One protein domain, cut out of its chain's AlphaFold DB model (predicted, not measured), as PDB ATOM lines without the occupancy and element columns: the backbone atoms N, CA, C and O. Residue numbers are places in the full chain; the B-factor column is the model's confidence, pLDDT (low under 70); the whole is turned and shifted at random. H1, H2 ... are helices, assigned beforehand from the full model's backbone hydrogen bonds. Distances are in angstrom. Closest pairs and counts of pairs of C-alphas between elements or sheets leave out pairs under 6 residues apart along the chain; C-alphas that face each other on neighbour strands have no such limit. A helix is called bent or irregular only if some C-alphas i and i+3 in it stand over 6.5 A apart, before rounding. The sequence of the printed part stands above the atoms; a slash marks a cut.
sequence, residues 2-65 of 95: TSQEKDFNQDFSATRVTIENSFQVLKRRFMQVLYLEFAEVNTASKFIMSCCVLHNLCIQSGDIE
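AT A GLANCE: This is residues 2 to 65 of the 95 residues of the protein "Coiled-coil domain-containing protein, putative" of Ixodes scapularis (UniProt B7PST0). One long helix, H1, and a second helix, H3, make a loosely joined T: H1 is the stem, and the end of H1 comes near the middle of H3, which is the crossbar at about a right angle to it. A short helix, H2, follows the end of H1, and residues 36 to 40 lead from it to the start of H3; residues 2 to 21, most of them in H1, stick out as a long arm. The printed part has 64 residues with three named helices in the order H1, H2, H3 and no named strand, and the class is all helix. The whole is loose, with a radius of gyration of the C-alphas of 15.1 A, and flat, spanning 44 by 33 by 16 A.

IN THESE COORDINATES: H1 is the longest helix, residues 3 to 29, and measures 38.9 A from C-alpha 3 at (-24.716, -41.901, -71.535) to C-alpha 29 at (-23.639, -45.690, -32.791). H3, residues 41 to 60, measures 28.7 A and ends with C-alpha 60 at (-35.103, -55.826, -38.642). H2, residues 31 to 35, measures 8.1 A; it is neither bent nor irregular, but only just: C-alphas 31 and 34 are 6.0 A apart.

HOW THE PARTS SIT: H1 and H3 are close but not clearly touching, with 2 pairs of C-alphas within 8 A. Their closest C-alphas, those of Leu 26 and Cys 51, are 7.2 A apart. The lines of H1 and H3 are about perpendicular, at 90 degrees. H1 and H2 are also close but not clearly touching; their closest C-alphas, those of Lys 27 and Val 33, are 6.5 A apart. H2 and H3 are apart. The link from H1 to H2, 1 residue, is tight, and so is the link from H2 to H3, 5 residues. In H1 and H3 every O i to N i+4 pair is within hydrogen-bond range; in H2 the count is 0 of 1, beside 1 of 2 O i to N i+3 pairs.

THE WHOLE: The two C-alphas farthest apart, those of Thr 2 and Tyr 35, are 44.1 A apart. Residues 2 to 21, of which 3 to 21 belong to H1, stand free, and so do residues 57 to 62, of which 57 to 60 belong to H3. Without these stretches the body has 38 residues and spans 34 by 17 by 11 A. The printed part has no cut, and no link between its helices is long. The mean pLDDT of the printed part of this predicted model is 73.7, and residues 28 to 39 and 63 to 65 are under 70.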
ATOM      1  N   THR A   2     -20.311 -39.845 -72.022       87.69
ATOM      2  CA  THR A   2     -21.267 -40.663 -72.777       87.69
ATOM      3  C   THR A   2     -22.426 -41.077 -71.859       87.69
ATOM      4  O   THR A   2     -22.246 -41.076 -70.641       87.69
ATOM      5  N   SER A   3     -23.603 -41.436 -72.391       82.12
ATOM      6  CA  SER A   3     -24.716 -41.901 -71.535       82.12
ATOM      7  C   SER A   3     -24.321 -43.110 -70.689       82.12
ATOM      8  O   SER A   3     -24.610 -43.138 -69.505       82.12
ATOM      9  N   GLN A   4     -23.530 -44.039 -71.239       82.06
ATOM     10  CA  GLN A   4     -23.038 -45.201 -70.486       82.06
ATOM     11  C   GLN A   4     -22.156 -44.802 -69.293       82.06
ATOM     12  O   GLN A   4     -22.229 -45.415 -68.233       82.06
ATOM     13  N   GLU A   5     -21.326 -43.766 -69.451       79.94
ATOM     14  CA  GLU A   5     -20.533 -43.229 -68.342       79.94
ATOM     15  C   GLU A   5     -21.413 -42.514 -67.315       79.94
ATOM     16  O   GLU A   5     -21.098 -42.558 -66.131       79.94
ATOM     17  N   LYS A   6     -22.489 -41.837 -67.732       83.44
ATOM     18  CA  LYS A   6     -23.416 -41.183 -66.798       83.44
ATOM     19  C   LYS A   6     -24.155 -42.214 -65.947       83.44
ATOM     20  O   LYS A   6     -24.078 -42.110 -64.729       83.44
ATOM     21  N   ASP A   7     -24.743 -43.229 -66.577       82.31
ATOM     22  CA  ASP A   7     -25.478 -44.304 -65.898       82.31
ATOM     23  C   ASP A   7     -24.576 -45.017 -64.881       82.31
ATOM     24  O   ASP A   7     -24.901 -45.131 -63.701       82.31
ATOM     25  N   PHE A   8     -23.370 -45.403 -65.313       86.25
ATOM     26  CA  PHE A   8     -22.397 -46.035 -64.427       86.25
ATOM     27  C   PHE A   8     -22.010 -45.135 -63.246       86.25
ATOM     28  O   PHE A   8     -21.917 -45.602 -62.111       86.25
ATOM     29  N   ASN A   9     -21.766 -43.844 -63.494       83.69
ATOM     30  CA  ASN A   9     -21.374 -42.920 -62.433       83.69
ATOM     31  C   ASN A   9     -22.519 -42.638 -61.457       83.69
ATOM     32  O   ASN A   9     -22.242 -42.417 -60.276       83.69
ATOM     33  N   GLN A  10     -23.771 -42.679 -61.911       83.19
ATOM     34  CA  GLN A  10     -24.938 -42.526 -61.051       83.19
ATOM     35  C   GLN A  10     -25.101 -43.734 -60.123       83.19
ATOM     36  O   GLN A  10     -25.098 -43.567 -58.902       83.19
ATOM     37  N   ASP A  11     -25.095 -44.952 -60.671       77.38
ATOM     38  CA  ASP A  11     -25.167 -46.193 -59.885       77.38
ATOM     39  C   ASP A  11     -24.012 -46.302 -58.878       77.38
ATOM     40  O   ASP A  11     -24.191 -46.663 -57.705       77.38
ATOM     41  N   PHE A  12     -22.802 -45.955 -59.322       79.75
ATOM     42  CA  PHE A  12     -21.611 -45.969 -58.482       79.75
ATOM     43  C   PHE A  12     -21.704 -44.949 -57.340       79.75
ATOM     44  O   PHE A  12     -21.372 -45.271 -56.195       79.75
ATOM     45  N   SER A  13     -22.180 -43.736 -57.628       73.25
ATOM     46  CA  SER A  13     -22.343 -42.681 -56.622       73.25
ATOM     47  C   SER A  13     -23.424 -43.049 -55.605       73.25
ATOM     48  O   SER A  13     -23.162 -42.984 -54.404       73.25
ATOM     49  N   ALA A  14     -24.580 -43.550 -56.050       73.81
ATOM     50  CA  ALA A  14     -25.656 -44.013 -55.172       73.81
ATOM     51  C   ALA A  14     -25.201 -45.152 -54.238       73.81
ATOM     52  O   ALA A  14     -25.448 -45.130 -53.025       73.81
ATOM     53  N   THR A  15     -24.452 -46.118 -54.779       72.00
ATOM     54  CA  THR A  15     -23.858 -47.211 -53.998       72.00
ATOM     55  C   THR A  15     -22.884 -46.670 -52.951       72.00
ATOM     56  O   THR A  15     -22.946 -47.045 -51.776       72.00
ATOM     57  N   ARG A  16     -21.995 -45.753 -53.350       77.00
ATOM     58  CA  ARG A  16     -21.009 -45.144 -52.453       77.00
ATOM     59  C   ARG A  16     -21.679 -44.378 -51.313       77.00
ATOM     60  O   ARG A  16     -21.269 -44.554 -50.167       77.00
ATOM     61  N   VAL A  17     -22.713 -43.591 -51.601       77.62
ATOM     62  CA  VAL A  17     -23.471 -42.842 -50.586       77.62
ATOM     63  C   VAL A  17     -24.110 -43.790 -49.571       77.62
ATOM     64  O   VAL A  17     -23.985 -43.575 -48.367       77.62
ATOM     65  N   THR A  18     -24.712 -44.890 -50.027       72.44
ATOM     66  CA  THR A  18     -25.311 -45.907 -49.143       72.44
ATOM     67  C   THR A  18     -24.270 -46.531 -48.206       72.44
ATOM     68  O   THR A  18     -24.493 -46.655 -46.996       72.44
ATOM     69  N   ILE A  19     -23.097 -46.880 -48.745       71.06
ATOM     70  CA  ILE A  19     -21.974 -47.429 -47.975       71.06
ATOM     71  C   ILE A  19     -21.465 -46.406 -46.949       71.06
ATOM     72  O   ILE A  19     -21.294 -46.729 -45.771       71.06
ATOM     73  N   GLU A  20     -21.239 -45.160 -47.369       75.19
ATOM     74  CA  GLU A  20     -20.751 -44.094 -46.495       75.19
ATOM     75  C   GLU A  20     -21.754 -43.761 -45.384       75.19
ATOM     76  O   GLU A  20     -21.349 -43.639 -44.225       75.19
ATOM     77  N   ASN A  21     -23.051 -43.684 -45.691       71.56
ATOM     78  CA  ASN A  21     -24.115 -43.467 -44.707       71.56
ATOM     79  C   ASN A  21     -24.168 -44.604 -43.682       71.56
ATOM     80  O   ASN A  21     -24.231 -44.351 -42.475       71.56
ATOM     81  N   SER A  22     -24.047 -45.854 -44.137       71.56
ATOM     82  CA  SER A  22     -23.987 -47.029 -43.259       71.56
ATOM     83  C   SER A  22     -22.786 -46.955 -42.314       71.56
ATOM     84  O   SER A  22     -22.927 -47.130 -41.101       71.56
ATOM     85  N   PHE A  23     -21.605 -46.598 -42.829       72.75
ATOM     86  CA  PHE A  23     -20.417 -46.399 -41.998       72.75
ATOM     87  C   PHE A  23     -20.538 -45.208 -41.048       72.75
ATOM     88  O   PHE A  23     -19.994 -45.261 -39.946       72.75
ATOM     89  N   GLN A  24     -21.234 -44.137 -41.425       73.00
ATOM     90  CA  GLN A  24     -21.483 -43.005 -40.535       73.00
ATOM     91  C   GLN A  24     -22.400 -43.394 -39.373       73.00
ATOM     92  O   GLN A  24     -22.093 -43.071 -38.225       73.00
ATOM     93  N   VAL A  25     -23.495 -44.117 -39.634       72.62
ATOM     94  CA  VAL A  25     -24.374 -44.657 -38.580       72.62
ATOM     95  C   VAL A  25     -23.593 -45.600 -37.676       72.62
ATOM     96  O   VAL A  25     -23.679 -45.489 -36.453       72.62
ATOM     97  N   LEU A  26     -22.764 -46.462 -38.265       70.75
ATOM     98  CA  LEU A  26     -21.911 -47.378 -37.527       70.75
ATOM     99  C   LEU A  26     -20.928 -46.637 -36.613       70.75
ATOM    100  O   LEU A  26     -20.875 -46.905 -35.418       70.75
ATOM    101  N   LYS A  27     -20.192 -45.658 -37.143       71.62
ATOM    102  CA  LYS A  27     -19.237 -44.849 -36.374       71.62
ATOM    103  C   LYS A  27     -19.917 -44.029 -35.279       71.62
ATOM    104  O   LYS A  27     -19.350 -43.889 -34.204       71.62
ATOM    105  N   ARG A  28     -21.122 -43.498 -35.528       69.44
ATOM    106  CA  ARG A  28     -21.883 -42.724 -34.532       69.44
ATOM    107  C   ARG A  28     -22.454 -43.604 -33.421       69.44
ATOM    108  O   ARG A  28     -22.376 -43.222 -32.259       69.44
ATOM    109  N   ARG A  29     -23.008 -44.773 -33.758       66.44
ATOM    110  CA  ARG A  29     -23.639 -45.690 -32.791       66.44
ATOM    111  C   ARG A  29     -22.612 -46.484 -31.997       66.44
ATOM    112  O   ARG A  29     -22.750 -46.655 -30.793       66.44
ATOM    113  N   PHE A  30     -21.551 -46.909 -32.664       66.81
ATOM    114  CA  PHE A  30     -20.431 -47.603 -32.059       66.81
ATOM    115  C   PHE A  30     -19.239 -46.654 -31.976       66.81
ATOM    116  O   PHE A  30     -18.161 -47.020 -32.411       66.81
ATOM    117  N   MET A  31     -19.389 -45.449 -31.407       57.31
ATOM    118  CA  MET A  31     -18.289 -44.485 -31.145       57.31
ATOM    119  C   MET A  31     -17.034 -45.112 -30.488       57.31
ATOM    120  O   MET A  31     -15.957 -44.527 -30.493       57.31
ATOM    121  N   GLN A  32     -17.142 -46.343 -29.987       51.84
ATOM    122  CA  GLN A  32     -16.058 -47.206 -29.529       51.84
ATOM    123  C   GLN A  32     -15.162 -47.799 -30.651       51.84
ATOM    124  O   GLN A  32     -14.039 -48.203 -30.370       51.84
ATOM    125  N   VAL A  33     -15.596 -47.812 -31.922       55.03
ATOM    126  CA  VAL A  33     -14.813 -48.264 -33.097       55.03
ATOM    127  C   VAL A  33     -13.607 -47.355 -33.337       55.03
ATOM    128  O   VAL A  33     -12.574 -47.823 -33.800       55.03
ATOM    129  N   LEU A  34     -13.721 -46.061 -33.008       53.44
ATOM    130  CA  LEU A  34     -12.660 -45.073 -33.237       53.44
ATOM    131  C   LEU A  34     -11.441 -45.279 -32.315       53.44
ATOM    132  O   LEU A  34     -10.387 -44.711 -32.573       53.44
ATOM    133  N   TYR A  35     -11.574 -46.110 -31.276       55.34
ATOM    134  CA  TYR A  35     -10.486 -46.486 -30.368       55.34
ATOM    135  C   TYR A  35      -9.935 -47.898 -30.609       55.34
ATOM    136  O   TYR A  35      -8.985 -48.297 -29.936       55.34
ATOM    137  N   LEU A  36     -10.497 -48.670 -31.548       58.78
ATOM    138  CA  LEU A  36      -9.929 -49.969 -31.905       58.78
ATOM    139  C   LEU A  36      -8.815 -49.762 -32.936       58.78
ATOM    140  O   LEU A  36      -9.047 -49.758 -34.144       58.78
ATOM    141  N   GLU A  37      -7.584 -49.620 -32.449       61.66
ATOM    142  CA  GLU A  37      -6.397 -49.894 -33.261       61.66
ATOM    143  C   GLU A  37      -6.401 -51.383 -33.625       61.66
ATOM    144  O   GLU A  37      -5.890 -52.241 -32.900       61.66
ATOM    145  N   PHE A  38      -7.030 -51.729 -34.749       64.62
ATOM    146  CA  PHE A  38      -6.920 -53.072 -35.300       64.62
ATOM    147  C   PHE A  38      -5.492 -53.277 -35.806       64.62
ATOM    148  O   PHE A  38      -5.166 -52.930 -36.936       64.62
ATOM    149  N   ALA A  39      -4.641 -53.860 -34.965       63.12
ATOM    150  CA  ALA A  39      -3.273 -54.215 -35.336       63.12
ATOM    151  C   ALA A  39      -3.215 -55.264 -36.468       63.12
ATOM    152  O   ALA A  39      -2.209 -55.370 -37.163       63.12
ATOM    153  N   GLU A  40      -4.296 -56.028 -36.675       76.75
ATOM    154  CA  GLU A  40      -4.381 -57.076 -37.690       76.75
ATOM    155  C   GLU A  40      -5.627 -56.914 -38.573       76.75
ATOM    156  O   GLU A  40      -6.755 -56.791 -38.083       76.75
ATOM    157  N   VAL A  41      -5.422 -56.992 -39.892       81.81
ATOM    158  CA  VAL A  41      -6.468 -56.859 -40.921       81.81
ATOM    159  C   VAL A  41      -7.604 -57.864 -40.714       81.81
ATOM    160  O   VAL A  41      -8.768 -57.500 -40.850       81.81
ATOM    161  N   ASN A  42      -7.304 -59.100 -40.302       81.31
ATOM    162  CA  ASN A  42      -8.328 -60.116 -40.033       81.31
ATOM    163  C   ASN A  42      -9.307 -59.695 -38.931       81.31
ATOM    164  O   ASN A  42     -10.507 -59.963 -39.021       81.31
ATOM    165  N   THR A  43      -8.801 -59.040 -37.886       75.31
ATOM    166  CA  THR A  43      -9.619 -58.562 -36.768       75.31
ATOM    167  C   THR A  43     -10.490 -57.394 -37.217       75.31
ATOM    168  O   THR A  43     -11.681 -57.386 -36.908       75.31
ATOM    169  N   ALA A  44      -9.947 -56.482 -38.032       77.25
ATOM    170  CA  ALA A  44     -10.726 -55.414 -38.658       77.25
ATOM    171  C   ALA A  44     -11.848 -55.980 -39.546       77.25
ATOM    172  O   ALA A  44     -12.999 -55.571 -39.422       77.25
ATOM    173  N   SER A  45     -11.552 -56.973 -40.390       80.88
ATOM    174  CA  SER A  45     -12.549 -57.602 -41.264       80.88
ATOM    175  C   SER A  45     -13.666 -58.289 -40.476       80.88
ATOM    176  O   SER A  45     -14.841 -58.070 -40.763       80.88
ATOM    177  N   LYS A  46     -13.335 -59.080 -39.446       80.62
ATOM    178  CA  LYS A  46     -14.339 -59.738 -38.584       80.62
ATOM    179  C   LYS A  46     -15.204 -58.726 -37.839       80.62
ATOM    180  O   LYS A  46     -16.409 -58.937 -37.678       80.62
ATOM    181  N   PHE A  47     -14.596 -57.630 -37.404       77.81
ATOM    182  CA  PHE A  47     -15.298 -56.548 -36.743       77.81
ATOM    183  C   PHE A  47     -16.280 -55.853 -37.694       77.81
ATOM    184  O   PHE A  47     -17.459 -55.753 -37.369       77.81
ATOM    185  N   ILE A  48     -15.836 -55.482 -38.902       77.44
ATOM    186  CA  ILE A  48     -16.699 -54.904 -39.945       77.44
ATOM    187  C   ILE A  48     -17.867 -55.845 -40.270       77.44
ATOM    188  O   ILE A  48     -19.009 -55.401 -40.331       77.44
ATOM    189  N   MET A  49     -17.624 -57.153 -40.404       82.88
ATOM    190  CA  MET A  49     -18.695 -58.128 -40.650       82.88
ATOM    191  C   MET A  49     -19.709 -58.189 -39.503       82.88
ATOM    192  O   MET A  49     -20.914 -58.195 -39.749       82.88
ATOM    193  N   SER A  50     -19.240 -58.191 -38.254       78.25
ATOM    194  CA  SER A  50     -20.110 -58.161 -37.067       78.25
ATOM    195  C   SER A  50     -20.964 -56.890 -37.032       78.25
ATOM    196  O   SER A  50     -22.155 -56.941 -36.734       78.25
ATOM    197  N   CYS A  51     -20.371 -55.758 -37.408       74.06
ATOM    198  CA  CYS A  51     -21.049 -54.481 -37.570       74.06
ATOM    199  C   CYS A  51     -22.146 -54.520 -38.648       74.06
ATOM    200  O   CYS A  51     -23.244 -54.032 -38.394       74.06
ATOM    201  N   CYS A  52     -21.893 -55.136 -39.809       77.25
ATOM    202  CA  CYS A  52     -22.905 -55.320 -40.857       77.25
ATOM    203  C   CYS A  52     -24.065 -56.212 -40.389       77.25
ATOM    204  O   CYS A  52     -25.226 -55.880 -40.608       77.25
ATOM    205  N   VAL A  53     -23.771 -57.323 -39.701       83.31
ATOM    206  CA  VAL A  53     -24.807 -58.207 -39.135       83.31
ATOM    207  C   VAL A  53     -25.670 -57.451 -38.124       83.31
ATOM    208  O   VAL A  53     -26.894 -57.545 -38.165       83.31
ATOM    209  N   LEU A  54     -25.045 -56.668 -37.242       76.62
ATOM    210  CA  LEU A  54     -25.756 -55.881 -36.240       76.62
ATOM    211  C   LEU A  54     -26.569 -54.739 -36.863       76.62
ATOM    212  O   LEU A  54     -27.666 -54.456 -36.396       76.62
ATOM    213  N   HIS A  55     -26.075 -54.121 -37.939       73.62
ATOM    214  CA  HIS A  55     -26.828 -53.137 -38.716       73.62
ATOM    215  C   HIS A  55     -28.099 -53.750 -39.312       73.62
ATOM    216  O   HIS A  55     -29.186 -53.213 -39.109       73.62
ATOM    217  N   ASN A  56     -27.978 -54.916 -39.950       78.56
ATOM    218  CA  ASN A  56     -29.124 -55.644 -40.494       78.56
ATOM    219  C   ASN A  56     -30.126 -56.021 -39.395       78.56
ATOM    220  O   ASN A  56     -31.333 -55.921 -39.600       78.56
ATOM    221  N   LEU A  57     -29.640 -56.406 -38.211       79.62
ATOM    222  CA  LEU A  57     -30.495 -56.690 -37.063       79.62
ATOM    223  C   LEU A  57     -31.224 -55.433 -36.559       79.62
ATOM    224  O   LEU A  57     -32.404 -55.518 -36.243       79.62
ATOM    225  N   CYS A  58     -30.558 -54.275 -36.523       73.06
ATOM    226  CA  CYS A  58     -31.181 -52.999 -36.159       73.06
ATOM    227  C   CYS A  58     -32.234 -52.531 -37.179       73.06
ATOM    228  O   CYS A  58     -33.204 -51.882 -36.799       73.06
ATOM    229  N   ILE A  59     -32.059 -52.859 -38.463       76.62
ATOM    230  CA  ILE A  59     -33.094 -52.646 -39.485       76.62
ATOM    231  C   ILE A  59     -34.292 -53.562 -39.198       76.62
ATOM    232  O   ILE A  59     -35.425 -53.098 -39.133       76.62
ATOM    233  N   GLN A  60     -34.046 -54.855 -38.954       77.75
ATOM    234  CA  GLN A  60     -35.103 -55.826 -38.642       77.75
ATOM    235  C   GLN A  60     -35.859 -55.510 -37.344       77.75
ATOM    236  O   GLN A  60     -37.053 -55.791 -37.256       77.75
ATOM    237  N   SER A  61     -35.191 -54.943 -36.335       77.81
ATOM    238  CA  SER A  61     -35.821 -54.531 -35.076       77.81
ATOM    239  C   SER A  61     -36.599 -53.215 -35.184       77.81
ATOM    240  O   SER A  61     -37.287 -52.854 -34.232       77.81
ATOM    241  N   GLY A  62     -36.506 -52.500 -36.313       73.06
ATOM    242  CA  GLY A  62     -37.086 -51.166 -36.483       73.06
ATOM    243  C   GLY A  62     -36.351 -50.066 -35.705       73.06
ATOM    244  O   GLY A  62     -36.865 -48.958 -35.573       73.06
ATOM    245  N   ASP A  63     -35.147 -50.345 -35.188       68.88
ATOM    246  CA  ASP A  63     -34.304 -49.355 -34.500       68.88
ATOM    247  C   ASP A  63     -33.686 -48.329 -35.468       68.88
ATOM    248  O   ASP A  63     -33.193 -47.278 -35.039       68.88
ATOM    249  N   ILE A  64     -33.653 -48.659 -36.761       68.19
ATOM    250  CA  ILE A  64     -33.199 -47.802 -37.857       68.19
ATOM    251  C   ILE A  64     -34.339 -47.721 -38.869       68.19
ATOM    252  O   ILE A  64     -34.714 -48.728 -39.465       68.19
ATOM    253  N   GLU A  65     -34.867 -46.519 -39.069       61.41
ATOM    254  CA  GLU A  65     -35.840 -46.242 -40.121       61.41
ATOM    255  C   GLU A  65     -35.051 -45.939 -41.405       61.41
ATOM    256  O   GLU A  65     -34.275 -44.978 -41.468       61.41
TER     257      GLU A  65